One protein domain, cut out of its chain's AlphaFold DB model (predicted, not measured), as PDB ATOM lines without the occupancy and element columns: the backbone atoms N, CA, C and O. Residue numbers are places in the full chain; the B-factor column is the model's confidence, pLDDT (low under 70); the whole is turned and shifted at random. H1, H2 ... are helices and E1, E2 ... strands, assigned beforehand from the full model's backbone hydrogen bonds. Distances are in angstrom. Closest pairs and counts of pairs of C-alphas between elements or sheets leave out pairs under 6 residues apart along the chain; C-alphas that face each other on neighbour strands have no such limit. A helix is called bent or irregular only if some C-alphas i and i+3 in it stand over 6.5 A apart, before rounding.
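Overview. This is residues 609 to 815 of the 817 residues of an uncharacterized protein of Pseudo-nitzschia multistriata (UniProt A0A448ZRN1). A twisted sheet of five strands has two helices, H1 and H5, side by side over one face, and a small three-strand sheet, E5 E4 E7, lies on the side away from these helices. At one end of the longest axis the helical hairpin H2 and H3 sits beside the body, and residues 644 to 649 of its link stick out free. The printed part has 207 residues, with named elements in the order H1 H2 H3 E1 H4 H5 E2 E3 E4 E5 E6 E7 E8; the large sheet runs E1 E2 E8 E3 E6, and both sheets are antiparallel. The class is mixed, helices and strands, with under half of the residues, 99 of 207, in named elements. The whole is compact, with a radius of gyration of the C-alphas of 16.6 A and spans of 52 by 38 by 36 A.

Along the chain. H1, residues 609 to 623, begins at C-alpha 609 (21.238, -36.999, 20.595) and is 23.2 A long; it is irregular, with C-alphas 609 and 612 7.1 A apart. H2 is residues 631 to 636, and H3, residues 654 to 667, measures 20.0 A. E1, residues 683 to 688, is 17.2 A long and begins at C-alpha 683 (-1.283, -36.496, 27.337). H4 is residues 700 to 703, and H5, residues 705 to 718, measures 20.3 A. E2, residues 727 to 732, is 16.7 A long. E3, residues 751 to 761, is 21.1 A long and bends by 115 degrees at residue 758. E4 is residues 764 to 766, E5 769 to 771, E6 778 to 780 and E7 787 to 789. E8, residues 792 to 802, is 24.1 A long, bends by 94 degrees at residue 795 and ends at C-alpha 802 (12.278, -26.214, 34.439).

Arrangement. In the large sheet E1 and E6 are the edge strands. N 685 and O 730 of E1 and E2 are 3.0 A apart, within hydrogen-bond range, as are N 729 and O 800 of E2 and E8 at 2.8 A, N 756 and O 797 of E3 and E8 at 2.8 A, and N 751 and O 780 of E3 and E6 at 2.8 A. H1 and H5 lie on the same face, making two layers, helices on one face of a sheet. H5 has a height over the sheet of 9.6 A and runs across the strands, at 79 degrees to E1 on the local plane. H1, at a height of 9.2 A, also runs across them, at 68 degrees to E3 on the local plane. H1 and H5 touch at Val 613 and Ala 710, their closest C-alphas, 5.5 A apart, with a shallow tilt of 29 degrees, opposite ways. H4 only grazes the sheet, with residues 700 to 703. H2 also only grazes it, with residues 633 to 634. H2 and H3, a hairpin, touch at Ser 631 and Ala 661, closest C-alphas 6.0 A apart; H3 is not on the sheet. In the small sheet, N 764 and O 771 of the hairpin E4 and E5 are 2.9 A apart, and N 765 and O 788 of E4 and E7 2.9 A. The closest C-alphas of E4 and E6, those of Val 766 and Phe 780, are 7.6 A apart. Every O i to N i+4 pair is within hydrogen-bond range in H5, against 10 of 11 in H1, 1 of 2 in H2 and 9 of 10 in H3; H4 is too short for such a pair.

Size, cuts and confidence. The two C-alphas farthest apart, those of Asn 647 and Gly 809, are 53.4 A apart. The printed part has no cut. The long links are H2 to H3, H3 to E1, E1 to H4 and E2 to E3. The mean pLDDT of the printed part is 83.4, and residues 639 to 681 and 744 to 747 are under 70.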
ATOM      1  N   VAL A 609      21.555 -37.460  19.243       91.38
ATOM      2  CA  VAL A 609      21.238 -36.999  20.595       91.38
ATOM      3  C   VAL A 609      19.754 -37.118  20.981       91.38
ATOM      4  O   VAL A 609      19.461 -37.315  22.158       91.38
ATOM      5  N   TYR A 610      18.817 -37.051  20.029       95.38
ATOM      6  CA  TYR A 610      17.376 -37.139  20.298       95.38
ATOM      7  C   TYR A 610      16.807 -38.560  20.198       95.38
ATOM      8  O   TYR A 610      15.682 -38.793  20.656       95.38
ATOM      9  N   LYS A 611      17.531 -39.498  19.570       94.50
ATOM     10  CA  LYS A 611      16.993 -40.819  19.202       94.50
ATOM     11  C   LYS A 611      16.582 -41.638  20.419       94.50
ATOM     12  O   LYS A 611      15.484 -42.193  20.413       94.50
ATOM     13  N   ASP A 612      17.402 -41.641  21.465       95.88
ATOM     14  CA  ASP A 612      17.136 -42.395  22.695       95.88
ATOM     15  C   ASP A 612      15.837 -41.931  23.366       95.88
ATOM     16  O   ASP A 612      14.953 -42.731  23.678       95.88
ATOM     17  N   VAL A 613      15.661 -40.616  23.520       97.44
ATOM     18  CA  VAL A 613      14.460 -40.054  24.153       97.44
ATOM     19  C   VAL A 613      13.216 -40.323  23.313       97.44
ATOM     20  O   VAL A 613      12.186 -40.741  23.845       97.44
ATOM     21  N   LEU A 614      13.304 -40.141  21.992       96.38
ATOM     22  CA  LEU A 614      12.192 -40.424  21.086       96.38
ATOM     23  C   LEU A 614      11.817 -41.916  21.085       96.38
ATOM     24  O   LEU A 614      10.629 -42.239  21.043       96.38
ATOM     25  N   HIS A 615      12.797 -42.821  21.181       96.12
ATOM     26  CA  HIS A 615      12.561 -44.258  21.329       96.12
ATOM     27  C   HIS A 615      11.744 -44.560  22.592       96.12
ATOM     28  O   HIS A 615      10.707 -45.223  22.507       96.12
ATOM     29  N   HIS A 616      12.151 -44.027  23.749       97.62
ATOM     30  CA  HIS A 616      11.433 -44.241  25.008       97.62
ATOM     31  C   HIS A 616      10.026 -43.626  25.007       97.62
ATOM     32  O   HIS A 616       9.092 -44.253  25.507       97.62
ATOM     33  N   LEU A 617       9.842 -42.447  24.404       96.94
ATOM     34  CA  LEU A 617       8.523 -41.815  24.269       96.94
ATOM     35  C   LEU A 617       7.571 -42.644  23.400       96.94
ATOM     36  O   LEU A 617       6.427 -42.859  23.797       96.94
ATOM     37  N   ARG A 618       8.044 -43.157  22.258       95.50
ATOM     38  CA  ARG A 618       7.253 -44.035  21.382       95.50
ATOM     39  C   ARG A 618       6.936 -45.371  22.037       95.50
ATOM     40  O   ARG A 618       5.818 -45.855  21.902       95.50
ATOM     41  N   LYS A 619       7.890 -45.953  22.771       95.75
ATOM     42  CA  LYS A 619       7.672 -47.178  23.552       95.75
ATOM     43  C   LYS A 619       6.586 -46.968  24.612       95.75
ATOM     44  O   LYS A 619       5.681 -47.789  24.718       95.75
ATOM     45  N   LEU A 620       6.649 -45.855  25.348       94.81
ATOM     46  CA  LEU A 620       5.626 -45.477  26.325       94.81
ATOM     47  C   LEU A 620       4.257 -45.283  25.659       94.81
ATOM     48  O   LEU A 620       3.256 -45.798  26.148       94.81
ATOM     49  N   ASP A 621       4.200 -44.577  24.533       92.12
ATOM     50  CA  ASP A 621       2.954 -44.357  23.795       92.12
ATOM     51  C   ASP A 621       2.329 -45.675  23.309       92.12
ATOM     52  O   ASP A 621       1.166 -45.951  23.599       92.12
ATOM     53  N   ALA A 622       3.133 -46.532  22.669       91.06
ATOM     54  CA  ALA A 622       2.712 -47.830  22.144       91.06
ATOM     55  C   ALA A 622       2.288 -48.831  23.231       91.06
ATOM     56  O   ALA A 622       1.520 -49.743  22.949       91.06
ATOM     57  N   SER A 623       2.779 -48.678  24.465       93.75
ATOM     58  CA  SER A 623       2.383 -49.533  25.592       93.75
ATOM     59  C   SER A 623       0.981 -49.231  26.135       93.75
ATOM     60  O   SER A 623       0.431 -50.029  26.888       93.75
ATOM     61  N   GLY A 624       0.416 -48.058  25.818       89.94
ATOM     62  CA  GLY A 624      -0.825 -47.578  26.431       89.94
ATOM     63  C   GLY A 624      -0.679 -47.128  27.893       89.94
ATOM     64  O   GLY A 624      -1.646 -46.647  28.480       89.94
ATOM     65  N   GLU A 625       0.519 -47.197  28.482       92.19
ATOM     66  CA  GLU A 625       0.789 -46.838  29.884       92.19
ATOM     67  C   GLU A 625       0.990 -45.328  30.108       92.19
ATOM     68  O   GLU A 625       1.535 -44.899  31.129       92.19
ATOM     69  N   TRP A 626       0.551 -44.484  29.168       93.00
ATOM     70  CA  TRP A 626       0.708 -43.037  29.285       93.00
ATOM     71  C   TRP A 626      -0.017 -42.502  30.539       93.00
ATOM     72  O   TRP A 626      -1.239 -42.656  30.649       93.00
ATOM     73  N   PRO A 627       0.677 -41.828  31.482       92.44
ATOM     74  CA  PRO A 627       0.051 -41.371  32.719       92.44
ATOM     75  C   PRO A 627      -1.102 -40.389  32.496       92.44
ATOM     76  O   PRO A 627      -1.075 -39.551  31.592       92.44
ATOM     77  N   MET A 628      -2.098 -40.429  33.385       87.75
ATOM     78  CA  MET A 628      -3.222 -39.493  33.334       87.75
ATOM     79  C   MET A 628      -2.763 -38.038  33.475       87.75
ATOM     80  O   MET A 628      -2.099 -37.662  34.444       87.75
ATOM     81  N   THR A 629      -3.214 -37.194  32.548       88.88
ATOM     82  CA  THR A 629      -3.014 -35.746  32.615       88.88
ATOM     83  C   THR A 629      -3.746 -35.149  33.813       88.88
ATOM     84  O   THR A 629      -4.938 -35.396  33.993       88.88
ATOM     85  N   SER A 630      -3.072 -34.306  34.598       84.50
ATOM     86  CA  SER A 630      -3.702 -33.618  35.733       84.50
ATOM     87  C   SER A 630      -4.847 -32.697  35.292       84.50
ATOM     88  O   SER A 630      -4.775 -32.067  34.234       84.50
ATOM     89  N   SER A 631      -5.881 -32.542  36.128       75.94
ATOM     90  CA  SER A 631      -7.046 -31.694  35.822       75.94
ATOM     91  C   SER A 631      -6.653 -30.265  35.433       75.94
ATOM     92  O   SER A 631      -7.255 -29.688  34.535       75.94
ATOM     93  N   LYS A 632      -5.611 -29.697  36.059       79.69
ATOM     94  CA  LYS A 632      -5.113 -28.350  35.732       79.69
ATOM     95  C   LYS A 632      -4.540 -28.267  34.317       79.69
ATOM     96  O   LYS A 632      -4.865 -27.327  33.603       79.69
ATOM     97  N   ARG A 633      -3.745 -29.255  33.890       84.19
ATOM     98  CA  ARG A 633      -3.207 -29.294  32.520       84.19
ATOM     99  C   ARG A 633      -4.293 -29.564  31.486       84.19
ATOM    100  O   ARG A 633      -4.290 -28.947  30.430       84.19
ATOM    101  N   GLN A 634      -5.280 -30.399  31.812       83.81
ATOM    102  CA  GLN A 634      -6.426 -30.625  30.926       83.81
ATOM    103  C   GLN A 634      -7.186 -29.324  30.606       83.81
ATOM    104  O   GLN A 634      -7.660 -29.162  29.488       83.81
ATOM    105  N   LEU A 635      -7.269 -28.368  31.544       77.56
ATOM    106  CA  LEU A 635      -7.952 -27.083  31.315       77.56
ATOM    107  C   LEU A 635      -7.295 -26.221  30.230       77.56
ATOM    108  O   LEU A 635      -7.986 -25.429  29.585       77.56
ATOM    109  N   VAL A 636      -5.985 -26.373  30.032       83.19
ATOM    110  CA  VAL A 636      -5.218 -25.616  29.039       83.19
ATOM    111  C   VAL A 636      -4.991 -26.397  27.747       83.19
ATOM    112  O   VAL A 636      -4.478 -25.825  26.799       83.19
ATOM    113  N   MET A 637      -5.404 -27.661  27.642       85.62
ATOM    114  CA  MET A 637      -5.250 -28.451  26.413       85.62
ATOM    115  C   MET A 637      -6.454 -28.284  25.467       85.62
ATOM    116  O   MET A 637      -7.608 -28.154  25.887       85.62
ATOM    117  N   VAL A 638      -6.190 -28.257  24.161       80.00
ATOM    118  CA  VAL A 638      -7.203 -28.270  23.095       80.00
ATOM    119  C   VAL A 638      -7.548 -29.722  22.763       80.00
ATOM    120  O   VAL A 638      -6.668 -30.579  22.703       80.00
ATOM    121  N   SER A 639      -8.838 -30.012  22.577       66.81
ATOM    122  CA  SER A 639      -9.289 -31.352  22.203       66.81
ATOM    123  C   SER A 639      -9.146 -31.543  20.693       66.81
ATOM    124  O   SER A 639      -9.678 -30.751  19.917       66.81
ATOM    125  N   SER A 640      -8.450 -32.593  20.250       57.34
ATOM    126  CA  SER A 640      -8.251 -32.853  18.813       57.34
ATOM    127  C   SER A 640      -9.570 -33.118  18.065       57.34
ATOM    128  O   SER A 640      -9.638 -32.945  16.853       57.34
ATOM    129  N   SER A 641     -10.645 -33.475  18.781       52.56
ATOM    130  CA  SER A 641     -11.992 -33.696  18.228       52.56
ATOM    131  C   SER A 641     -12.770 -32.422  17.875       52.56
ATOM    132  O   SER A 641     -13.874 -32.514  17.340       52.56
ATOM    133  N   ASP A 642     -12.251 -31.232  18.190       52.41
ATOM    134  CA  ASP A 642     -12.894 -29.972  17.790       52.41
ATOM    135  C   ASP A 642     -12.716 -29.667  16.284       52.41
ATOM    136  O   ASP A 642     -13.379 -28.783  15.740       52.41
ATOM    137  N   GLY A 643     -11.857 -30.420  15.588       46.09
ATOM    138  CA  GLY A 643     -11.548 -30.250  14.170       46.09
ATOM    139  C   GLY A 643     -12.504 -30.963  13.213       46.09
ATOM    140  O   GLY A 643     -12.018 -31.745  12.411       46.09
ATOM    141  N   VAL A 644     -13.805 -30.629  13.248       48.62
ATOM    142  CA  VAL A 644     -14.915 -31.112  12.377       48.62
ATOM    143  C   VAL A 644     -15.834 -32.116  13.087       48.62
ATOM    144  O   VAL A 644     -15.739 -33.327  12.926       48.62
ATOM    145  N   LYS A 645     -16.807 -31.609  13.852       49.03
ATOM    146  CA  LYS A 645     -18.057 -32.358  14.058       49.03
ATOM    147  C   LYS A 645     -18.920 -32.136  12.819       49.03
ATOM    148  O   LYS A 645     -19.259 -30.989  12.534       49.03
ATOM    149  N   GLU A 646     -19.328 -33.211  12.146       52.59
ATOM    150  CA  GLU A 646     -20.174 -33.196  10.930       52.59
ATOM    151  C   GLU A 646     -21.476 -32.383  11.073       52.59
ATOM    152  O   GLU A 646     -22.066 -31.964  10.089       52.59
ATOM    153  N   ASN A 647     -21.902 -32.073  12.301       52.91
ATOM    154  CA  ASN A 647     -23.142 -31.347  12.577       52.91
ATOM    155  C   ASN A 647     -22.989 -29.825  12.761       52.91
ATOM    156  O   ASN A 647     -23.885 -29.196  13.327       52.91
ATOM    157  N   GLY A 648     -21.858 -29.218  12.382       54.12
ATOM    158  CA  GLY A 648     -21.678 -27.756  12.415       54.12
ATOM    159  C   GLY A 648     -21.784 -27.110  13.808       54.12
ATOM    160  O   GLY A 648     -21.857 -25.887  13.932       54.12
ATOM    161  N   LYS A 649     -21.801 -27.904  14.888       53.28
ATOM    162  CA  LYS A 649     -21.723 -27.380  16.256       53.28
ATOM    163  C   LYS A 649     -20.287 -26.920  16.491       53.28
ATOM    164  O   LYS A 649     -19.390 -27.756  16.522       53.28
ATOM    165  N   GLY A 650     -20.107 -25.605  16.637       55.44
ATOM    166  CA  GLY A 650     -18.813 -24.976  16.899       55.44
ATOM    167  C   GLY A 650     -18.062 -25.585  18.089       55.44
ATOM    168  O   GLY A 650     -18.637 -26.316  18.902       55.44
ATOM    169  N   THR A 651     -16.771 -25.262  18.164       55.94
ATOM    170  CA  THR A 651     -15.842 -25.604  19.252       55.94
ATOM    171  C   THR A 651     -16.523 -25.553  20.617       55.94
ATOM    172  O   THR A 651     -17.221 -24.591  20.956       55.94
ATOM    173  N   GLU A 652     -16.345 -26.608  21.419       61.34
ATOM    174  CA  GLU A 652     -16.984 -26.670  22.733       61.34
ATOM    175  C   GLU A 652     -16.536 -25.488  23.604       61.34
ATOM    176  O   GLU A 652     -15.344 -25.182  23.717       61.34
ATOM    177  N   SER A 653     -17.498 -24.797  24.233       58.28
ATOM    178  CA  SER A 653     -17.161 -23.620  25.031       58.28
ATOM    179  C   SER A 653     -16.240 -24.004  26.192       58.28
ATOM    180  O   SER A 653     -16.454 -24.987  26.902       58.28
ATOM    181  N   LEU A 654     -15.230 -23.175  26.442       57.16
ATOM    182  CA  LEU A 654     -14.261 -23.360  27.530       57.16
ATOM    183  C   LEU A 654     -14.898 -23.579  28.911       57.16
ATOM    184  O   LEU A 654     -14.364 -24.296  29.754       57.16
ATOM    185  N   ALA A 655     -16.066 -22.979  29.138       55.59
ATOM    186  CA  ALA A 655     -16.821 -23.156  30.368       55.59
ATOM    187  C   ALA A 655     -17.333 -24.595  30.538       55.59
ATOM    188  O   ALA A 655     -17.298 -25.137  31.644       55.59
ATOM    189  N   LEU A 656     -17.788 -25.217  29.446       63.91
ATOM    190  CA  LEU A 656     -18.207 -26.616  29.431       63.91
ATOM    191  C   LEU A 656     -17.008 -27.548  29.615       63.91
ATOM    192  O   LEU A 656     -17.096 -28.466  30.428       63.91
ATOM    193  N   ALA A 657     -15.873 -27.257  28.969       62.88
ATOM    194  CA  ALA A 657     -14.630 -28.005  29.173       62.88
ATOM    195  C   ALA A 657     -14.192 -27.993  30.652       62.88
ATOM    196  O   ALA A 657     -13.897 -29.042  31.221       62.88
ATOM    197  N   CYS A 658     -14.259 -26.835  31.321       60.84
ATOM    198  CA  CYS A 658     -13.956 -26.711  32.751       60.84
ATOM    199  C   CYS A 658     -14.908 -27.536  33.639       60.84
ATOM    200  O   CYS A 658     -14.476 -28.203  34.581       60.84
ATOM    201  N   LEU A 659     -16.212 -27.525  33.334       63.62
ATOM    202  CA  LEU A 659     -17.201 -28.337  34.051       63.62
ATOM    203  C   LEU A 659     -16.983 -29.841  33.835       63.62
ATOM    204  O   LEU A 659     -17.134 -30.607  34.787       63.62
ATOM    205  N   LYS A 660     -16.609 -30.262  32.619       66.19
ATOM    206  CA  LYS A 660     -16.253 -31.653  32.303       66.19
ATOM    207  C   LYS A 660     -14.993 -32.094  33.047       66.19
ATOM    208  O   LYS A 660     -15.041 -33.116  33.719       66.19
ATOM    209  N   ALA A 661     -13.927 -31.290  33.027       60.81
ATOM    210  CA  ALA A 661     -12.681 -31.587  33.739       60.81
ATOM    211  C   ALA A 661     -12.911 -31.805  35.246       60.81
ATOM    212  O   ALA A 661     -12.452 -32.795  35.806       60.81
ATOM    213  N   LYS A 662     -13.717 -30.946  35.893       63.78
ATOM    214  CA  LYS A 662     -14.101 -31.131  37.308       63.78
ATOM    215  C   LYS A 662     -14.916 -32.398  37.559       63.78
ATOM    216  O   LYS A 662     -14.825 -32.981  38.633       63.78
ATOM    217  N   ARG A 663     -15.757 -32.799  36.604       64.44
ATOM    218  CA  ARG A 663     -16.570 -34.014  36.722       64.44
ATOM    219  C   ARG A 663     -15.713 -35.275  36.555       64.44
ATOM    220  O   ARG A 663     -15.995 -36.263  37.219       64.44
ATOM    221  N   ASN A 664     -14.647 -35.212  35.761       59.97
ATOM    222  CA  ASN A 664     -13.735 -36.333  35.521       59.97
ATOM    223  C   ASN A 664     -12.848 -36.673  36.717       59.97
ATOM    224  O   ASN A 664     -12.571 -37.843  36.955       59.97
ATOM    225  N   GLU A 665     -12.462 -35.676  37.513       59.09
ATOM    226  CA  GLU A 665     -11.748 -35.905  38.777       59.09
ATOM    227  C   GLU A 665     -12.551 -36.805  39.736       59.09
ATOM    228  O   GLU A 665     -11.970 -37.541  40.526       59.09
ATOM    229  N   LEU A 666     -13.886 -36.808  39.618       60.25
ATOM    230  CA  LEU A 666     -14.775 -37.678  40.391       60.25
ATOM    231  C   LEU A 666     -14.949 -39.077  39.781       60.25
ATOM    232  O   LEU A 666     -15.244 -40.011  40.519       60.25
ATOM    233  N   THR A 667     -14.819 -39.230  38.459       53.06
ATOM    234  CA  THR A 667     -15.108 -40.494  37.751       53.06
ATOM    235  C   THR A 667     -13.862 -41.272  37.332       53.06
ATOM    236  O   THR A 667     -13.997 -42.410  36.896       53.06
ATOM    237  N   GLY A 668     -12.663 -40.686  37.423       50.41
ATOM    238  CA  GLY A 668     -11.409 -41.321  36.998       50.41
ATOM    239  C   GLY A 668     -11.291 -41.549  35.484       50.41
ATOM    240  O   GLY A 668     -10.317 -42.134  35.026       50.41
ATOM    241  N   SER A 669     -12.262 -41.087  34.690       46.06
ATOM    242  CA  SER A 669     -12.248 -41.194  33.232       46.06
ATOM    243  C   SER A 669     -11.503 -40.010  32.618       46.06
ATOM    244  O   SER A 669     -11.841 -38.857  32.894       46.06
ATOM    245  N   SER A 670     -10.527 -40.270  31.744       43.47
ATOM    246  CA  SER A 670      -9.891 -39.224  30.932       43.47
ATOM    247  C   SER A 670     -10.953 -38.460  30.131       43.47
ATOM    248  O   SER A 670     -11.793 -39.071  29.475       43.47
ATOM    249  N   ALA A 671     -10.902 -37.120  30.137       40.03
ATOM    250  CA  ALA A 671     -11.777 -36.275  29.308       40.03
ATOM    251  C   ALA A 671     -11.609 -36.524  27.797       40.03
ATOM    252  O   ALA A 671     -12.403 -36.030  26.998       40.03
ATOM    253  N   TYR A 672     -10.550 -37.249  27.436       50.91
ATOM    254  CA  TYR A 672     -10.029 -37.426  26.092       50.91
ATOM    255  C   TYR A 672      -9.741 -38.910  25.824       50.91
ATOM    256  O   TYR A 672      -8.685 -39.248  25.298       50.91
ATOM    257  N   SER A 673     -10.625 -39.820  26.247       41.53
ATOM    258  CA  SER A 673     -10.541 -41.232  25.853       41.53
ATOM    259  C   SER A 673     -10.855 -41.358  24.360       41.53
ATOM    260  O   SER A 673     -12.019 -41.353  23.960       41.53
ATOM    261  N   PHE A 674      -9.821 -41.414  23.534       40.12
ATOM    262  CA  PHE A 674      -9.933 -41.803  22.132       40.12
ATOM    263  C   PHE A 674      -9.779 -43.323  22.001       40.12
ATOM    264  O   PHE A 674      -9.206 -43.973  22.876       40.12
ATOM    265  N   ALA A 675     -10.258 -43.873  20.886       37.28
ATOM    266  CA  ALA A 675      -9.941 -45.235  20.477       37.28
ATOM    267  C   ALA A 675      -8.522 -45.306  19.878       37.28
ATOM    268  O   ALA A 675      -8.083 -44.387  19.179       37.28
ATOM    269  N   GLU A 676      -7.817 -46.403  20.156       34.50
ATOM    270  CA  GLU A 676      -6.483 -46.710  19.631       34.50
ATOM    271  C   GLU A 676      -6.470 -46.660  18.086       34.50
ATOM    272  O   GLU A 676      -7.376 -47.179  17.437       34.50
ATOM    273  N   GLY A 677      -5.471 -45.997  17.484       36.69
ATOM    274  CA  GLY A 677      -5.298 -45.920  16.021       36.69
ATOM    275  C   GLY A 677      -5.801 -44.647  15.314       36.69
ATOM    276  O   GLY A 677      -5.524 -44.478  14.131       36.69
ATOM    277  N   GLN A 678      -6.463 -43.707  16.005       41.50
ATOM    278  CA  GLN A 678      -6.918 -42.424  15.418       41.50
ATOM    279  C   GLN A 678      -6.038 -41.201  15.760       41.50
ATOM    280  O   GLN A 678      -6.514 -40.067  15.745       41.50
ATOM    281  N   GLY A 679      -4.759 -41.391  16.108       43.28
ATOM    282  CA  GLY A 679      -3.845 -40.273  16.420       43.28
ATOM    283  C   GLY A 679      -4.280 -39.394  17.606       43.28
ATOM    284  O   GLY A 679      -3.842 -38.252  17.732       43.28
ATOM    285  N   GLY A 680      -5.157 -39.900  18.476       50.69
ATOM    286  CA  GLY A 680      -5.787 -39.140  19.545       50.69
ATOM    287  C   GLY A 680      -5.515 -39.760  20.906       50.69
ATOM    288  O   GLY A 680      -5.991 -40.824  21.201       50.69
ATOM    289  N   ALA A 681      -4.730 -39.123  21.751       63.25
ATOM    290  CA  ALA A 681      -4.999 -38.947  23.180       63.25
ATOM    291  C   ALA A 681      -3.886 -38.025  23.615       63.25
ATOM    292  O   ALA A 681      -2.711 -38.395  23.650       63.25
ATOM    293  N   SER A 682      -4.256 -36.763  23.775       80.25
ATOM    294  CA  SER A 682      -3.330 -35.752  24.221       80.25
ATOM    295  C   SER A 682      -3.035 -36.016  25.696       80.25
ATOM    296  O   SER A 682      -3.934 -36.232  26.512       80.25
ATOM    297  N   GLY A 683      -1.755 -36.063  26.032       91.25
ATOM    298  CA  GLY A 683      -1.283 -36.496  27.337       91.25
ATOM    299  C   GLY A 683      -0.204 -35.565  27.864       91.25
ATOM    300  O   GLY A 683       0.615 -35.068  27.094       91.25
ATOM    301  N   SER A 684      -0.190 -35.317  29.171       94.06
ATOM    302  CA  SER A 684       0.883 -34.556  29.807       94.06
ATOM    303  C   SER A 684       1.125 -35.008  31.241       94.06
ATOM    304  O   SER A 684       0.208 -34.996  32.063       94.06
ATOM    305  N   PHE A 685       2.370 -35.341  31.566       95.56
ATOM    306  CA  PHE A 685       2.796 -35.696  32.921       95.56
ATOM    307  C   PHE A 685       4.133 -35.034  33.267       95.56
ATOM    308  O   PHE A 685       4.691 -34.288  32.463       95.56
ATOM    309  N   SER A 686       4.594 -35.205  34.501       95.81
ATOM    310  CA  SER A 686       5.892 -34.690  34.939       95.81
ATOM    311  C   SER A 686       6.780 -35.804  35.455       95.81
ATOM    312  O   SER A 686       6.275 -36.787  35.993       95.81
ATOM    313  N   VAL A 687       8.084 -35.603  35.304       96.75
ATOM    314  CA  VAL A 687       9.170 -36.395  35.890       96.75
ATOM    315  C   VAL A 687      10.181 -35.443  36.526       96.75
ATOM    316  O   VAL A 687      10.150 -34.245  36.240       96.75
ATOM    317  N   GLY A 688      11.063 -35.944  37.382       95.69
ATOM    318  CA  GLY A 688      12.055 -35.129  38.083       95.69
ATOM    319  C   GLY A 688      11.745 -34.922  39.567       95.69
ATOM    320  O   GLY A 688      10.930 -35.638  40.152       95.69
ATOM    321  N   ILE A 689      12.404 -33.937  40.170       94.56
ATOM    322  CA  ILE A 689      12.301 -33.570  41.586       94.56
ATOM    323  C   ILE A 689      11.323 -32.406  41.740       94.56
ATOM    324  O   ILE A 689      11.427 -31.406  41.034       94.56
ATOM    325  N   MET A 690      10.380 -32.532  42.672       91.75
ATOM    326  CA  MET A 690       9.438 -31.482  43.077       91.75
ATOM    327  C   MET A 690       9.770 -30.986  44.499       91.75
ATOM    328  O   MET A 690      10.271 -31.781  45.300       91.75
ATOM    329  N   PRO A 691       9.458 -29.720  44.850       89.00
ATOM    330  CA  PRO A 691       9.926 -29.101  46.094       89.00
ATOM    331  C   PRO A 691       9.418 -29.836  47.340       89.00
ATOM    332  O   PRO A 691       8.240 -30.209  47.408       89.00
ATOM    333  N   GLY A 692      10.329 -30.035  48.303       73.06
ATOM    334  CA  GLY A 692      10.154 -30.852  49.509       73.06
ATOM    335  C   GLY A 692       9.028 -30.388  50.445       73.06
ATOM    336  O   GLY A 692       8.740 -29.198  50.564       73.06
ATOM    337  N   GLY A 693       8.359 -31.356  51.083       71.56
ATOM    338  CA  GLY A 693       7.171 -31.212  51.939       71.56
ATOM    339  C   GLY A 693       6.223 -32.409  51.757       71.56
ATOM    340  O   GLY A 693       6.626 -33.430  51.208       71.56
ATOM    341  N   ASP A 694       4.938 -32.274  52.103       71.56
ATOM    342  CA  ASP A 694       3.897 -33.307  51.872       71.56
ATOM    343  C   ASP A 694       3.603 -33.599  50.378       71.56
ATOM    344  O   ASP A 694       2.717 -34.389  50.029       71.56
ATOM    345  N   LYS A 695       4.301 -32.929  49.455       75.50
ATOM    346  CA  LYS A 695       4.098 -33.092  48.015       75.50
ATOM    347  C   LYS A 695       4.769 -34.381  47.546       75.50
ATOM    348  O   LYS A 695       5.979 -34.544  47.632       75.50
ATOM    349  N   LYS A 696       3.966 -35.296  47.000       86.12
ATOM    350  CA  LYS A 696       4.461 -36.550  46.419       86.12
ATOM    351  C   LYS A 696       5.306 -36.269  45.176       86.12
ATOM    352  O   LYS A 696       4.863 -35.533  44.293       86.12
ATOM    353  N   GLN A 697       6.469 -36.913  45.098       92.31
ATOM    354  CA  GLN A 697       7.282 -36.939  43.884       92.31
ATOM    355  C   GLN A 697       6.493 -37.562  42.715       92.31
ATOM    356  O   GLN A 697       5.560 -38.348  42.945       92.31
ATOM    357  N   PRO A 698       6.814 -37.217  41.455       93.88
ATOM    358  CA  PRO A 698       6.106 -37.760  40.305       93.88
ATOM    359  C   PRO A 698       6.248 -39.287  40.210       93.88
ATOM    360  O   PRO A 698       7.348 -39.818  40.116       93.88
ATOM    361  N   LYS A 699       5.119 -40.011  40.161       94.12
ATOM    362  CA  LYS A 699       5.105 -41.485  40.020       94.12
ATOM    363  C   LYS A 699       5.802 -41.983  38.750       94.12
ATOM    364  O   LYS A 699       6.296 -43.103  38.715       94.12
ATOM    365  N   ALA A 700       5.821 -41.148  37.713       94.94
ATOM    366  CA  ALA A 700       6.461 -41.466  36.446       94.94
ATOM    367  C   ALA A 700       7.979 -41.682  36.585       94.94
ATOM    368  O   ALA A 700       8.542 -42.390  35.760       94.94
ATOM    369  N   ASN A 701       8.609 -41.156  37.647       95.88
ATOM    370  CA  ASN A 701      10.018 -41.406  37.953       95.88
ATOM    371  C   ASN A 701      10.301 -42.907  38.096       95.88
ATOM    372  O   ASN A 701      11.149 -43.439  37.393       95.88
ATOM    373  N   SER A 702       9.526 -43.600  38.937       95.62
ATOM    374  CA  SER A 702       9.673 -45.043  39.164       95.62
ATOM    375  C   SER A 702       9.095 -45.902  38.039       95.62
ATOM    376  O   SER A 702       9.483 -47.052  37.880       95.62
ATOM    377  N   MET A 703       8.121 -45.380  37.286       95.31
ATOM    378  CA  MET A 703       7.490 -46.144  36.202       95.31
ATOM    379  C   MET A 703       8.357 -46.175  34.939       95.31
ATOM    380  O   MET A 703       8.352 -47.175  34.229       95.31
ATOM    381  N   PHE A 704       9.093 -45.095  34.652       96.25
ATOM    382  CA  PHE A 704       9.830 -44.936  33.395       96.25
ATOM    383  C   PHE A 704      11.262 -44.416  33.617       96.25
ATOM    384  O   PHE A 704      11.624 -43.385  33.043       96.25
ATOM    385  N   PRO A 705      12.092 -45.102  34.425       96.81
ATOM    386  CA  PRO A 705      13.404 -44.591  34.826       96.81
ATOM    387  C   PRO A 705      14.326 -44.302  33.631       96.81
ATOM    388  O   PRO A 705      14.976 -43.256  33.587       96.81
ATOM    389  N   ASP A 706      14.297 -45.157  32.604       97.06
ATOM    390  CA  ASP A 706      15.095 -44.971  31.387       97.06
ATOM    391  C   ASP A 706      14.714 -43.693  30.625       97.06
ATOM    392  O   ASP A 706      15.586 -42.955  30.164       97.06
ATOM    393  N   LEU A 707      13.411 -43.384  30.535       97.12
ATOM    394  CA  LEU A 707      12.930 -42.153  29.900       97.12
ATOM    395  C   LEU A 707      13.404 -40.923  30.678       97.12
ATOM    396  O   LEU A 707      13.835 -39.949  30.064       97.12
ATOM    397  N   VAL A 708      13.329 -40.958  32.013       97.38
ATOM    398  CA  VAL A 708      13.768 -39.843  32.865       97.38
ATOM    399  C   VAL A 708      15.256 -39.578  32.673       97.38
ATOM    400  O   VAL A 708      15.644 -38.446  32.381       97.38
ATOM    401  N   LYS A 709      16.077 -40.629  32.750       96.69
ATOM    402  CA  LYS A 709      17.525 -40.538  32.545       96.69
ATOM    403  C   LYS A 709      17.864 -39.998  31.158       96.69
ATOM    404  O   LYS A 709      18.645 -39.055  31.043       96.69
ATOM    405  N   ALA A 710      17.256 -40.553  30.109       97.25
ATOM    406  CA  ALA A 710      17.490 -40.110  28.738       97.25
ATOM    407  C   ALA A 710      17.081 -38.639  28.535       97.25
ATOM    408  O   ALA A 710      17.804 -37.881  27.889       97.25
ATOM    409  N   ALA A 711      15.954 -38.210  29.111       97.94
ATOM    410  CA  ALA A 711      15.449 -36.849  28.953       97.94
ATOM    411  C   ALA A 711      16.303 -35.796  29.682       97.94
ATOM    412  O   ALA A 711      16.506 -34.712  29.140       97.94
ATOM    413  N   PHE A 712      16.854 -36.087  30.866       97.88
ATOM    414  CA  PHE A 712      17.806 -35.172  31.517       97.88
ATOM    415  C   PHE A 712      19.183 -35.172  30.841       97.88
ATOM    416  O   PHE A 712      19.789 -34.114  30.689       97.88
ATOM    417  N   LEU A 713      19.660 -36.320  30.347       97.00
ATOM    418  CA  LEU A 713      20.881 -36.359  29.531       97.00
ATOM    419  C   LEU A 713      20.737 -35.520  28.257       97.00
ATOM    420  O   LEU A 713      21.687 -34.853  27.849       97.00
ATOM    421  N   LEU A 714      19.552 -35.519  27.641       97.69
ATOM    422  CA  LEU A 714      19.268 -34.675  26.488       97.69
ATOM    423  C   LEU A 714      19.424 -33.182  26.821       97.69
ATOM    424  O   LEU A 714      20.099 -32.488  26.070       97.69
ATOM    425  N   GLU A 715      18.896 -32.697  27.950       97.94
ATOM    426  CA  GLU A 715      19.079 -31.298  28.381       97.94
ATOM    427  C   GLU A 715      20.558 -30.905  28.433       97.94
ATOM    428  O   GLU A 715      20.959 -29.940  27.783       97.94
ATOM    429  N   THR A 716      21.379 -31.703  29.127       96.94
ATOM    430  CA  THR A 716      22.816 -31.419  29.300       96.94
ATOM    431  C   THR A 716      23.584 -31.360  27.979       96.94
ATOM    432  O   THR A 716      24.588 -30.663  27.878       96.94
ATOM    433  N   LYS A 717      23.116 -32.075  26.950       97.19
ATOM    434  CA  LYS A 717      23.723 -32.049  25.616       97.19
ATOM    435  C   LYS A 717      23.243 -30.868  24.776       97.19
ATOM    436  O   LYS A 717      24.003 -30.387  23.943       97.19
ATOM    437  N   LEU A 718      21.993 -30.438  24.949       95.81
ATOM    438  CA  LEU A 718      21.428 -29.314  24.198       95.81
ATOM    439  C   LEU A 718      21.951 -27.972  24.713       95.81
ATOM    440  O   LEU A 718      22.234 -27.092  23.909       95.81
ATOM    441  N   PHE A 719      22.067 -27.829  26.034       96.00
ATOM    442  CA  PHE A 719      22.481 -26.599  26.705       96.00
ATOM    443  C   PHE A 719      23.464 -26.930  27.846       96.00
ATOM    444  O   PHE A 719      23.064 -26.943  29.009       96.00
ATOM    445  N   PRO A 720      24.743 -27.221  27.540       96.06
ATOM    446  CA  PRO A 720      25.729 -27.633  28.546       96.06
ATOM    447  C   PRO A 720      26.063 -26.537  29.570       96.06
ATOM    448  O   PRO A 720      26.413 -26.855  30.703       96.06
ATOM    449  N   ASP A 721      25.925 -25.265  29.185       96.31
ATOM    450  CA  ASP A 721      26.244 -24.109  30.034       96.31
ATOM    451  C   ASP A 721      25.051 -23.621  30.879       96.31
ATOM    452  O   ASP A 721      25.184 -22.704  31.690       96.31
ATOM    453  N   ARG A 722      23.867 -24.213  30.686       94.75
ATOM    454  CA  ARG A 722      22.648 -23.885  31.436       94.75
ATOM    455  C   ARG A 722      22.660 -24.608  32.783       94.75
ATOM    456  O   ARG A 722      23.090 -25.756  32.881       94.75
ATOM    457  N   GLU A 723      22.125 -23.963  33.820       95.06
ATOM    458  CA  GLU A 723      21.870 -24.634  35.098       95.06
ATOM    459  C   GLU A 723      20.917 -25.832  34.886       95.06
ATOM    460  O   GLU A 723      19.815 -25.642  34.358       95.06
ATOM    461  N   PRO A 724      21.307 -27.064  35.269       96.06
ATOM    462  CA  PRO A 724      20.486 -28.246  35.024       96.06
ATOM    463  C   PRO A 724      19.122 -28.153  35.703       96.06
ATOM    464  O   PRO A 724      19.025 -27.797  36.879       96.06
ATOM    465  N   SER A 725      18.064 -28.518  34.982       97.19
ATOM    466  CA  SER A 725      16.714 -28.450  35.532       97.19
ATOM    467  C   SER A 725      16.447 -29.586  36.520       97.19
ATOM    468  O   SER A 725      16.986 -30.693  36.416       97.19
ATOM    469  N   SER A 726      15.546 -29.347  37.472       96.56
ATOM    470  CA  SER A 726      15.106 -30.384  38.410       96.56
ATOM    471  C   SER A 726      13.909 -31.188  37.892       96.56
ATOM    472  O   SER A 726      13.705 -32.324  38.319       96.56
ATOM    473  N   THR A 727      13.094 -30.632  36.988       96.25
ATOM    474  CA  THR A 727      11.809 -31.204  36.550       96.25
ATOM    475  C   THR A 727      11.638 -31.137  35.031       96.25
ATOM    476  O   THR A 727      12.109 -30.210  34.378       96.25
ATOM    477  N   ILE A 728      10.900 -32.100  34.466       97.25
ATOM    478  CA  ILE A 728      10.469 -32.097  33.061       97.25
ATOM    479  C   ILE A 728       8.950 -32.256  32.997       97.25
ATOM    480  O   ILE A 728       8.378 -33.135  33.651       97.25
ATOM    481  N   ALA A 729       8.270 -31.443  32.190       96.38
ATOM    482  CA  ALA A 729       6.927 -31.744  31.707       96.38
ATOM    483  C   ALA A 729       7.021 -32.466  30.357       96.38
ATOM    484  O   ALA A 729       7.551 -31.927  29.386       96.38
ATOM    485  N   VAL A 730       6.486 -33.684  30.307       97.75
ATOM    486  CA  VAL A 730       6.471 -34.538  29.118       97.75
ATOM    487  C   VAL A 730       5.081 -34.495  28.510       97.75
ATOM    488  O   VAL A 730       4.098 -34.838  29.172       97.75
ATOM    489  N   ASN A 731       4.992 -34.081  27.250       97.38
ATOM    490  CA  ASN A 731       3.737 -33.898  26.533       97.38
ATOM    491  C   ASN A 731       3.683 -34.794  25.293       97.38
ATOM    492  O   ASN A 731       4.651 -34.869  24.543       97.38
ATOM    493  N   ARG A 732       2.527 -35.408  25.036       95.19
ATOM    494  CA  ARG A 732       2.213 -36.202  23.838       95.19
ATOM    495  C   ARG A 732       0.991 -35.630  23.164       95.19
ATOM    496  O   ARG A 732      -0.055 -35.509  23.799       95.19
ATOM    497  N   ASN A 733       1.123 -35.301  21.885       93.56
ATOM    498  CA  ASN A 733       0.069 -34.774  21.023       93.56
ATOM    499  C   ASN A 733      -0.762 -33.678  21.717       93.56
ATOM    500  O   ASN A 733      -1.966 -33.557  21.509       93.56
ATOM    501  N   ALA A 734      -0.113 -32.888  22.576       91.69
ATOM    502  CA  ALA A 734      -0.754 -31.856  23.366       91.69
ATOM    503  C   ALA A 734      -0.649 -30.523  22.634       91.69
ATOM    504  O   ALA A 734       0.445 -29.990  22.447       91.69
ATOM    505  N   GLN A 735      -1.800 -29.985  22.238       90.88
ATOM    506  CA  GLN A 735      -1.916 -28.597  21.828       90.88
ATOM    507  C   GLN A 735      -2.375 -27.780  23.034       90.88
ATOM    508  O   GLN A 735      -3.486 -27.980  23.528       90.88
ATOM    509  N   PHE A 736      -1.536 -26.873  23.516       89.62
ATOM    510  CA  PHE A 736      -1.892 -25.988  24.620       89.62
ATOM    511  C   PHE A 736      -2.532 -24.698  24.106       89.62
ATOM    512  O   PHE A 736      -2.123 -24.166  23.079       89.62
ATOM    513  N   ARG A 737      -3.535 -24.200  24.833       85.50
ATOM    514  CA  ARG A 737      -4.089 -22.846  24.735       85.50
ATOM    515  C   ARG A 737      -3.099 -21.856  25.360       85.50
ATOM    516  O   ARG A 737      -2.259 -22.282  26.151       85.50
ATOM    517  N   PRO A 738      -3.219 -20.547  25.079       86.75
ATOM    518  CA  PRO A 738      -2.442 -19.535  25.786       86.75
ATOM    519  C   PRO A 738      -2.554 -19.698  27.303       86.75
ATOM    520  O   PRO A 738      -3.667 -19.764  27.839       86.75
ATOM    521  N   HIS A 739      -1.404 -19.790  27.970       88.88
ATOM    522  CA  HIS A 739      -1.271 -19.881  29.424       88.88
ATOM    523  C   HIS A 739       0.116 -19.414  29.881       88.88
ATOM    524  O   HIS A 739       1.042 -19.347  29.079       88.88
ATOM    525  N   THR A 740       0.246 -19.094  31.166       88.81
ATOM    526  CA  THR A 740       1.522 -19.132  31.887       88.81
ATOM    527  C   THR A 740       1.556 -20.385  32.752       88.81
ATOM    528  O   THR A 740       0.508 -20.953  33.100       88.81
ATOM    529  N   ASP A 741       2.754 -20.827  33.109       87.75
ATOM    530  CA  ASP A 741       2.910 -21.903  34.073       87.75
ATOM    531  C   ASP A 741       2.324 -21.481  35.426       87.75
ATOM    532  O   ASP A 741       2.356 -20.321  35.824       87.75
ATOM    533  N   SER A 742       1.711 -22.421  36.144       79.44
ATOM    534  CA  SER A 742       1.081 -22.144  37.439       79.44
ATOM    535  C   SER A 742       1.331 -23.267  38.439       79.44
ATOM    536  O   SER A 742       1.752 -24.375  38.096       79.44
ATOM    537  N   GLY A 743       1.055 -23.008  39.720       74.94
ATOM    538  CA  GLY A 743       1.239 -23.998  40.779       74.94
ATOM    539  C   GLY A 743       2.714 -24.209  41.114       74.94
ATOM    540  O   GLY A 743       3.337 -23.312  41.660       74.94
ATOM    541  N   ALA A 744       3.256 -25.399  40.840       61.69
ATOM    542  CA  ALA A 744       4.666 -25.691  41.113       61.69
ATOM    543  C   ALA A 744       5.627 -24.901  40.208       61.69
ATOM    544  O   ALA A 744       6.760 -24.676  40.605       61.69
ATOM    545  N   GLY A 745       5.160 -24.434  39.047       58.75
ATOM    546  CA  GLY A 745       5.936 -23.541  38.186       58.75
ATOM    547  C   GLY A 745       5.970 -22.079  38.645       58.75
ATOM    548  O   GLY A 745       6.574 -21.239  37.989       58.75
ATOM    549  N   ALA A 746       5.312 -21.736  39.761       61.16
ATOM    550  CA  ALA A 746       5.286 -20.365  40.253       61.16
ATOM    551  C   ALA A 746       6.658 -19.917  40.767       61.16
ATOM    552  O   ALA A 746       7.119 -20.390  41.805       61.16
ATOM    553  N   GLY A 747       7.281 -18.978  40.051       65.06
ATOM    554  CA  GLY A 747       8.639 -18.519  40.334       65.06
ATOM    555  C   GLY A 747       9.720 -19.527  39.942       65.06
ATOM    556  O   GLY A 747      10.761 -19.539  40.587       65.06
ATOM    557  N   GLN A 748       9.453 -20.387  38.953       79.81
ATOM    558  CA  GLN A 748      10.452 -21.306  38.400       79.81
ATOM    559  C   GLN A 748      11.581 -20.565  37.659       79.81
ATOM    560  O   GLN A 748      11.439 -19.392  37.302       79.81
ATOM    561  N   SER A 749      12.682 -21.274  37.405       84.38
ATOM    562  CA  SER A 749      13.760 -20.826  36.513       84.38
ATOM    563  C   SER A 749      13.289 -20.668  35.058       84.38
ATOM    564  O   SER A 749      12.203 -21.114  34.687       84.38
ATOM    565  N   THR A 750      14.122 -20.079  34.196       93.06
ATOM    566  CA  THR A 750      13.889 -20.083  32.744       93.06
ATOM    567  C   THR A 750      13.651 -21.514  32.248       93.06
ATOM    568  O   THR A 750      14.431 -22.421  32.538       93.06
ATOM    569  N   SER A 751      12.584 -21.738  31.490       95.62
ATOM    570  CA  SER A 751      12.238 -23.039  30.916       95.62
ATOM    571  C   SER A 751      13.044 -23.304  29.644       95.62
ATOM    572  O   SER A 751      13.337 -22.374  28.897       95.62
ATOM    573  N   LEU A 752      13.374 -24.565  29.368       97.69
ATOM    574  CA  LEU A 752      13.863 -25.029  28.063       97.69
ATOM    575  C   LEU A 752      12.786 -25.909  27.440       97.69
ATOM    576  O   LEU A 752      12.237 -26.769  28.123       97.69
ATOM    577  N   ILE A 753      12.488 -25.744  26.156       98.12
ATOM    578  CA  ILE A 753      11.512 -26.590  25.461       98.12
ATOM    579  C   ILE A 753      12.028 -27.073  24.118       98.12
ATOM    580  O   ILE A 753      12.596 -26.304  23.350       98.12
ATOM    581  N   VAL A 754      11.753 -28.341  23.812       98.12
ATOM    582  CA  VAL A 754      11.960 -28.927  22.484       98.12
ATOM    583  C   VAL A 754      10.760 -29.774  22.066       98.12
ATOM    584  O   VAL A 754      10.105 -30.410  22.897       98.12
ATOM    585  N   GLY A 755      10.463 -29.781  20.771       97.25
ATOM    586  CA  GLY A 755       9.504 -30.675  20.132       97.25
ATOM    587  C   GLY A 755      10.200 -31.832  19.411       97.25
ATOM    588  O   GLY A 755      11.217 -31.639  18.750       97.25
ATOM    589  N   LEU A 756       9.645 -33.038  19.526       96.38
ATOM    590  CA  LEU A 756      10.159 -34.283  18.945       96.38
ATOM    591  C   LEU A 756       9.056 -35.000  18.155       96.38
ATOM    592  O   LEU A 756       7.867 -34.783  18.397       96.38
ATOM    593  N   GLY A 757       9.445 -35.894  17.250       93.81
ATOM    594  CA  GLY A 757       8.533 -36.744  16.483       93.81
ATOM    595  C   GLY A 757       8.361 -36.332  15.019       93.81
ATOM    596  O   GLY A 757       9.169 -35.598  14.432       93.81
ATOM    597  N   THR A 758       7.303 -36.862  14.416       91.38
ATOM    598  CA  THR A 758       6.973 -36.719  12.995       91.38
ATOM    599  C   THR A 758       5.718 -35.867  12.852       91.38
ATOM    600  O   THR A 758       4.616 -36.390  12.679       91.38
ATOM    601  N   TYR A 759       5.877 -34.547  12.949       91.31
ATOM    602  CA  TYR A 759       4.762 -33.604  12.886       91.31
ATOM    603  C   TYR A 759       5.073 -32.371  12.028       91.31
ATOM    604  O   TYR A 759       6.228 -31.972  11.898       91.31
ATOM    605  N   GLY A 760       4.027 -31.769  11.458       86.94
ATOM    606  CA  GLY A 760       4.061 -30.471  10.773       86.94
ATOM    607  C   GLY A 760       3.220 -29.426  11.514       86.94
ATOM    608  O   GLY A 760       2.172 -29.763  12.076       86.94
ATOM    609  N   GLY A 761       3.670 -28.166  11.520       91.38
ATOM    610  CA  GLY A 761       3.126 -27.100  12.377       91.38
ATOM    611  C   GLY A 761       3.590 -27.238  13.832       91.38
ATOM    612  O   GLY A 761       4.675 -27.751  14.092       91.38
ATOM    613  N   GLY A 762       2.763 -26.842  14.803       92.25
ATOM    614  CA  GLY A 762       3.021 -27.123  16.228       92.25
ATOM    615  C   GLY A 762       4.106 -26.270  16.864       92.25
ATOM    616  O   GLY A 762       4.679 -26.667  17.889       92.25
ATOM    617  N   GLU A 763       4.379 -25.125  16.249       95.44
ATOM    618  CA  GLU A 763       5.287 -24.099  16.737       95.44
ATOM    619  C   GLU A 763       4.845 -23.608  18.118       95.44
ATOM    620  O   GLU A 763       3.651 -23.596  18.452       95.44
ATOM    621  N   LEU A 764       5.823 -23.226  18.934       96.00
ATOM    622  CA  LEU A 764       5.569 -22.573  20.208       96.00
ATOM    623  C   LEU A 764       5.379 -21.085  19.947       96.00
ATOM    624  O   LEU A 764       6.216 -20.455  19.310       96.00
ATOM    625  N   MET A 765       4.298 -20.522  20.458       93.50
ATOM    626  CA  MET A 765       4.143 -19.077  20.529       93.50
ATOM    627  C   MET A 765       4.543 -18.617  21.926       93.50
ATOM    628  O   MET A 765       4.056 -19.210  22.887       93.50
ATOM    629  N   VAL A 766       5.375 -17.583  22.040       93.12
ATOM    630  CA  VAL A 766       5.791 -16.962  23.310       93.12
ATOM    631  C   VAL A 766       5.572 -15.458  23.194       93.12
ATOM    632  O   VAL A 766       6.169 -14.813  22.346       93.12
ATOM    633  N   GLU A 767       4.652 -14.899  23.983       86.69
ATOM    634  CA  GLU A 767       4.259 -13.473  23.921       86.69
ATOM    635  C   GLU A 767       3.940 -12.933  22.508       86.69
ATOM    636  O   GLU A 767       4.042 -11.739  22.236       86.69
ATOM    637  N   GLY A 768       3.469 -13.809  21.615       82.31
ATOM    638  CA  GLY A 768       3.131 -13.466  20.229       82.31
ATOM    639  C   GLY A 768       4.226 -13.792  19.215       82.31
ATOM    640  O   GLY A 768       3.918 -13.874  18.028       82.31
ATOM    641  N   ASP A 769       5.444 -14.082  19.664       86.62
ATOM    642  CA  ASP A 769       6.539 -14.498  18.795       86.62
ATOM    643  C   ASP A 769       6.459 -15.997  18.507       86.62
ATOM    644  O   ASP A 769       6.218 -16.823  19.392       86.62
ATOM    645  N   LYS A 770       6.606 -16.352  17.229       93.25
ATOM    646  CA  LYS A 770       6.480 -17.725  16.735       93.25
ATOM    647  C   LYS A 770       7.849 -18.399  16.685       93.25
ATOM    648  O   LYS A 770       8.734 -17.944  15.967       93.25
ATOM    649  N   HIS A 771       7.977 -19.545  17.348       96.44
ATOM    650  CA  HIS A 771       9.208 -20.324  17.411       96.44
ATOM    651  C   HIS A 771       9.013 -21.748  16.886       96.44
ATOM    652  O   HIS A 771       8.184 -22.517  17.386       96.44
ATOM    653  N   ASP A 772       9.817 -22.125  15.894       95.94
ATOM    654  CA  ASP A 772       9.955 -23.520  15.487       95.94
ATOM    655  C   ASP A 772      10.783 -24.276  16.531       95.94
ATOM    656  O   ASP A 772      11.972 -24.014  16.699       95.94
ATOM    657  N   ILE A 773      10.132 -25.217  17.218       96.81
ATOM    658  CA  ILE A 773      10.755 -26.028  18.268       96.81
ATOM    659  C   ILE A 773      11.045 -27.466  17.828       96.81
ATOM    660  O   ILE A 773      11.449 -28.290  18.650       96.81
ATOM    661  N   ARG A 774      10.803 -27.824  16.560       94.75
ATOM    662  CA  ARG A 774      10.994 -29.198  16.073       94.75
ATOM    663  C   ARG A 774      12.487 -29.516  16.001       94.75
ATOM    664  O   ARG A 774      13.185 -29.025  15.122       94.75
ATOM    665  N   TYR A 775      12.976 -30.321  16.946       95.31
ATOM    666  CA  TYR A 775      14.403 -30.620  17.156       95.31
ATOM    667  C   TYR A 775      15.292 -29.374  17.325       95.31
ATOM    668  O   TYR A 775      16.504 -29.431  17.118       95.31
ATOM    669  N   LYS A 776      14.688 -28.249  17.720       95.56
ATOM    670  CA  LYS A 776      15.345 -26.971  17.999       95.56
ATOM    671  C   LYS A 776      14.885 -26.515  19.370       95.56
ATOM    672  O   LYS A 776      13.736 -26.117  19.541       95.56
ATOM    673  N   ALA A 777      15.746 -26.668  20.363       97.00
ATOM    674  CA  ALA A 777      15.398 -26.278  21.714       97.00
ATOM    675  C   ALA A 777      15.501 -24.755  21.873       97.00
ATOM    676  O   ALA A 777      16.405 -24.134  21.314       97.00
ATOM    677  N   ILE A 778      14.569 -24.163  22.617       97.81
ATOM    678  CA  ILE A 778      14.567 -22.730  22.925       97.81
ATOM    679  C   ILE A 778      14.338 -22.504  24.413       97.81
ATOM    680  O   ILE A 778      13.626 -23.275  25.065       97.81
ATOM    681  N   GLU A 779      14.917 -21.430  24.932       97.31
ATOM    682  CA  GLU A 779      14.670 -20.966  26.290       97.31
ATOM    683  C   GLU A 779      13.579 -19.895  26.314       97.31
ATOM    684  O   GLU A 779      13.495 -19.057  25.416       97.31
ATOM    685  N   PHE A 780      12.739 -19.924  27.345       96.31
ATOM    686  CA  PHE A 780      11.723 -18.905  27.596       96.31
ATOM    687  C   PHE A 780      11.330 -18.897  29.080       96.31
ATOM    688  O   PHE A 780      11.452 -19.905  29.773       96.31
ATOM    689  N   ASP A 781      10.837 -17.776  29.596       93.88
ATOM    690  CA  ASP A 781      10.353 -17.677  30.976       93.88
ATOM    691  C   ASP A 781       8.886 -18.127  31.028       93.88
ATOM    692  O   ASP A 781       7.972 -17.311  30.942       93.88
ATOM    693  N   GLY A 782       8.636 -19.436  31.155       91.00
ATOM    694  CA  GLY A 782       7.271 -19.986  31.173       91.00
ATOM    695  C   GLY A 782       6.384 -19.479  32.317       91.00
ATOM    696  O   GLY A 782       5.157 -19.581  32.236       91.00
ATOM    697  N   TRP A 783       6.979 -18.880  33.355       87.19
ATOM    698  CA  TRP A 783       6.259 -18.269  34.468       87.19
ATOM    699  C   TRP A 783       5.765 -16.858  34.142       87.19
ATOM    700  O   TRP A 783       4.611 -16.532  34.433       87.19
ATOM    701  N   LYS A 784       6.611 -16.022  33.534       84.81
ATOM    702  CA  LYS A 784       6.266 -14.628  33.201       84.81
ATOM    703  C   LYS A 784       5.699 -14.457  31.798       84.81
ATOM    704  O   LYS A 784       4.972 -13.497  31.564       84.81
ATOM    705  N   GLN A 785       6.027 -15.357  30.877       89.50
ATOM    706  CA  GLN A 785       5.661 -15.271  29.468       89.50
ATOM    707  C   GLN A 785       4.535 -16.248  29.140       89.50
ATOM    708  O   GLN A 785       4.605 -17.462  29.368       89.50
ATOM    709  N   ARG A 786       3.471 -15.709  28.550       87.88
ATOM    710  CA  ARG A 786       2.356 -16.489  28.022       87.88
ATOM    711  C   ARG A 786       2.821 -17.264  26.808       87.88
ATOM    712  O   ARG A 786       3.406 -16.697  25.885       87.88
ATOM    713  N   HIS A 787       2.479 -18.542  26.776       92.75
ATOM    714  CA  HIS A 787       2.875 -19.433  25.706       92.75
ATOM    715  C   HIS A 787       1.775 -20.431  25.328       92.75
ATOM    716  O   HIS A 787       0.853 -20.714  26.103       92.75
ATOM    717  N   TRP A 788       1.814 -20.915  24.084       93.25
ATOM    718  CA  TRP A 788       0.864 -21.904  23.561       93.25
ATOM    719  C   TRP A 788       1.395 -22.655  22.349       93.25
ATOM    720  O   TRP A 788       2.407 -22.291  21.760       93.25
ATOM    721  N   THR A 789       0.690 -23.717  21.965       93.69
ATOM    722  CA  THR A 789       1.048 -24.534  20.802       93.69
ATOM    723  C   THR A 789       0.146 -24.187  19.624       93.69
ATOM    724  O   THR A 789      -1.084 -24.261  19.726       93.69
ATOM    725  N   MET A 790       0.749 -23.832  18.492       90.50
ATOM    726  CA  MET A 790       0.027 -23.661  17.230       90.50
ATOM    727  C   MET A 790      -0.588 -24.991  16.760       90.50
ATOM    728  O   MET A 790      -0.127 -26.060  17.168       90.50
ATOM    729  N   PRO A 791      -1.639 -24.972  15.920       87.19
ATOM    730  CA  PRO A 791      -2.195 -26.198  15.348       87.19
ATOM    731  C   PRO A 791      -1.128 -27.047  14.640       87.19
ATOM    732  O   PRO A 791      -0.242 -26.507  13.976       87.19
ATOM    733  N   PHE A 792      -1.224 -28.374  14.756       89.69
ATOM    734  CA  PHE A 792      -0.288 -29.314  14.132       89.69
ATOM    735  C   PHE A 792      -0.970 -30.591  13.645       89.69
ATOM    736  O   PHE A 792      -2.111 -30.885  14.009       89.69
ATOM    737  N   LYS A 793      -0.253 -31.357  12.820       87.38
ATOM    738  CA  LYS A 793      -0.614 -32.714  12.383       87.38
ATOM    739  C   LYS A 793       0.560 -33.660  12.582       87.38
ATOM    740  O   LYS A 793       1.699 -33.254  12.377       87.38
ATOM    741  N   GLY A 794       0.268 -34.920  12.893       90.00
ATOM    742  CA  GLY A 794       1.267 -35.976  13.076       90.00
ATOM    743  C   GLY A 794       1.568 -36.282  14.544       90.00
ATOM    744  O   GLY A 794       0.837 -35.867  15.442       90.00
ATOM    745  N   GLU A 795       2.641 -37.038  14.764       92.19
ATOM    746  CA  GLU A 795       3.122 -37.466  16.080       92.19
ATOM    747  C   GLU A 795       4.031 -36.383  16.665       92.19
ATOM    748  O   GLU A 795       5.139 -36.168  16.171       92.19
ATOM    749  N   ARG A 796       3.570 -35.702  17.715       93.88
ATOM    750  CA  ARG A 796       4.321 -34.641  18.392       93.88
ATOM    751  C   ARG A 796       4.506 -34.975  19.859       93.88
ATOM    752  O   ARG A 796       3.534 -35.027  20.612       93.88
ATOM    753  N   TYR A 797       5.752 -35.056  20.295       97.00
ATOM    754  CA  TYR A 797       6.099 -34.975  21.707       97.00
ATOM    755  C   TYR A 797       6.727 -33.615  22.002       97.00
ATOM    756  O   TYR A 797       7.338 -33.009  21.124       97.00
ATOM    757  N   SER A 798       6.588 -33.112  23.224       97.94
ATOM    758  CA  SER A 798       7.428 -32.007  23.683       97.94
ATOM    759  C   SER A 798       7.905 -32.224  25.107       97.94
ATOM    760  O   SER A 798       7.184 -32.783  25.938       97.94
ATOM    761  N   LEU A 799       9.129 -31.779  25.364       98.38
ATOM    762  CA  LEU A 799       9.776 -31.814  26.668       98.38
ATOM    763  C   LEU A 799       9.990 -30.376  27.105       98.38
ATOM    764  O   LEU A 799      10.503 -29.582  26.318       98.38
ATOM    765  N   VAL A 800       9.558 -30.046  28.320       97.62
ATOM    766  CA  VAL A 800       9.768 -28.730  28.931       97.62
ATOM    767  C   VAL A 800      10.545 -28.928  30.222       97.62
ATOM    768  O   VAL A 800       9.982 -29.458  31.179       97.62
ATOM    769  N   TRP A 801      11.815 -28.542  30.243       97.75
ATOM    770  CA  TRP A 801      12.670 -28.576  31.429       97.75
ATOM    771  C   TRP A 801      12.538 -27.267  32.211       97.75
ATOM    772  O   TRP A 801      12.544 -26.191  31.614       97.75
ATOM    773  N   PHE A 802      12.387 -27.360  33.530       96.12
ATOM    774  CA  PHE A 802      12.278 -26.214  34.439       96.12
ATOM    775  C   PHE A 802      12.636 -26.622  35.875       96.12
ATOM    776  O   PHE A 802      12.550 -27.800  36.234       96.12
ATOM    777  N   THR A 803      12.980 -25.644  36.714       95.25
ATOM    778  CA  THR A 803      13.230 -25.851  38.148       95.25
ATOM    779  C   THR A 803      12.162 -25.120  38.963       95.25
ATOM    780  O   THR A 803      12.169 -23.888  38.995       95.25
ATOM    781  N   PRO A 804      11.217 -25.834  39.607       93.00
ATOM    782  CA  PRO A 804      10.249 -25.250  40.528       93.00
ATOM    783  C   PRO A 804      10.922 -24.456  41.644       93.00
ATOM    784  O   PRO A 804      11.969 -24.856  42.156       93.00
ATOM    785  N   LYS A 805      10.244 -23.411  42.122       89.50
ATOM    786  CA  LYS A 805      10.675 -22.694  43.323       89.50
ATOM    787  C   LYS A 805      10.801 -23.651  44.517       89.50
ATOM    788  O   LYS A 805       9.849 -24.376  44.832       89.50
ATOM    789  N   GLY A 806      11.941 -23.625  45.199       90.25
ATOM    790  CA  GLY A 806      12.305 -24.543  46.287       90.25
ATOM    791  C   GLY A 806      13.055 -25.809  45.847       90.25
ATOM    792  O   GLY A 806      13.236 -26.705  46.669       90.25
ATOM    793  N   CYS A 807      13.425 -25.926  44.569       92.50
ATOM    794  CA  CYS A 807      14.317 -26.969  44.033       92.50
ATOM    795  C   CYS A 807      15.624 -26.384  43.482       92.50
ATOM    796  O   CYS A 807      16.318 -27.055  42.720       92.50
ATOM    797  N   GLU A 808      15.949 -25.136  43.814       92.69
ATOM    798  CA  GLU A 808      17.165 -24.476  43.348       92.69
ATOM    799  C   GLU A 808      18.402 -25.305  43.745       92.69
ATOM    800  O   GLU A 808      18.504 -25.790  44.874       92.69
ATOM    801  N   GLY A 809      19.320 -25.522  42.797       92.62
ATOM    802  CA  GLY A 809      20.497 -26.378  42.974       92.62
ATOM    803  C   GLY A 809      20.247 -27.895  42.917       92.62
ATOM    804  O   GLY A 809      21.215 -28.655  42.902       92.62
ATOM    805  N   MET A 810      18.996 -28.364  42.855       94.25
ATOM    806  CA  MET A 810      18.689 -29.785  42.653       94.25
ATOM    807  C   MET A 810      18.705 -30.129  41.166       94.25
ATOM    808  O   MET A 810      18.046 -29.467  40.368       94.25
ATOM    809  N   LYS A 811      19.381 -31.216  40.789       95.19
ATOM    810  CA  LYS A 811      19.467 -31.641  39.387       95.19
ATOM    811  C   LYS A 811      18.669 -32.911  39.171       95.19
ATOM    812  O   LYS A 811      18.903 -33.919  39.832       95.19
ATOM    813  N   GLY A 812      17.760 -32.906  38.202       92.19
ATOM    814  CA  GLY A 812      16.948 -34.088  37.918       92.19
ATOM    815  C   GLY A 812      17.763 -35.284  37.410       92.19
ATOM    816  O   GLY A 812      17.338 -36.422  37.574       92.19
ATOM    817  N   ILE A 813      18.961 -35.039  36.868       92.94
ATOM    818  CA  ILE A 813      19.914 -36.085  36.466       92.94
ATOM    819  C   ILE A 813      20.518 -36.855  37.655       92.94
ATOM    820  O   ILE A 813      21.001 -37.965  37.469       92.94
ATOM    821  N   GLU A 814      20.487 -36.281  38.862       91.56
ATOM    822  CA  GLU A 814      21.017 -36.888  40.094       91.56
ATOM    823  C   GLU A 814      19.954 -37.721  40.837       91.56
ATOM    824  O   GLU A 814      20.198 -38.190  41.945       91.56
ATOM    825  N   LEU A 815      18.766 -37.912  40.248       86.38
ATOM    826  CA  LEU A 815      17.755 -38.815  40.794       86.38
ATOM    827  C   LEU A 815      18.286 -40.254  40.828       86.38
ATOM    828  O   LEU A 815      18.533 -40.855  39.783       86.38
TER     829      LEU A 815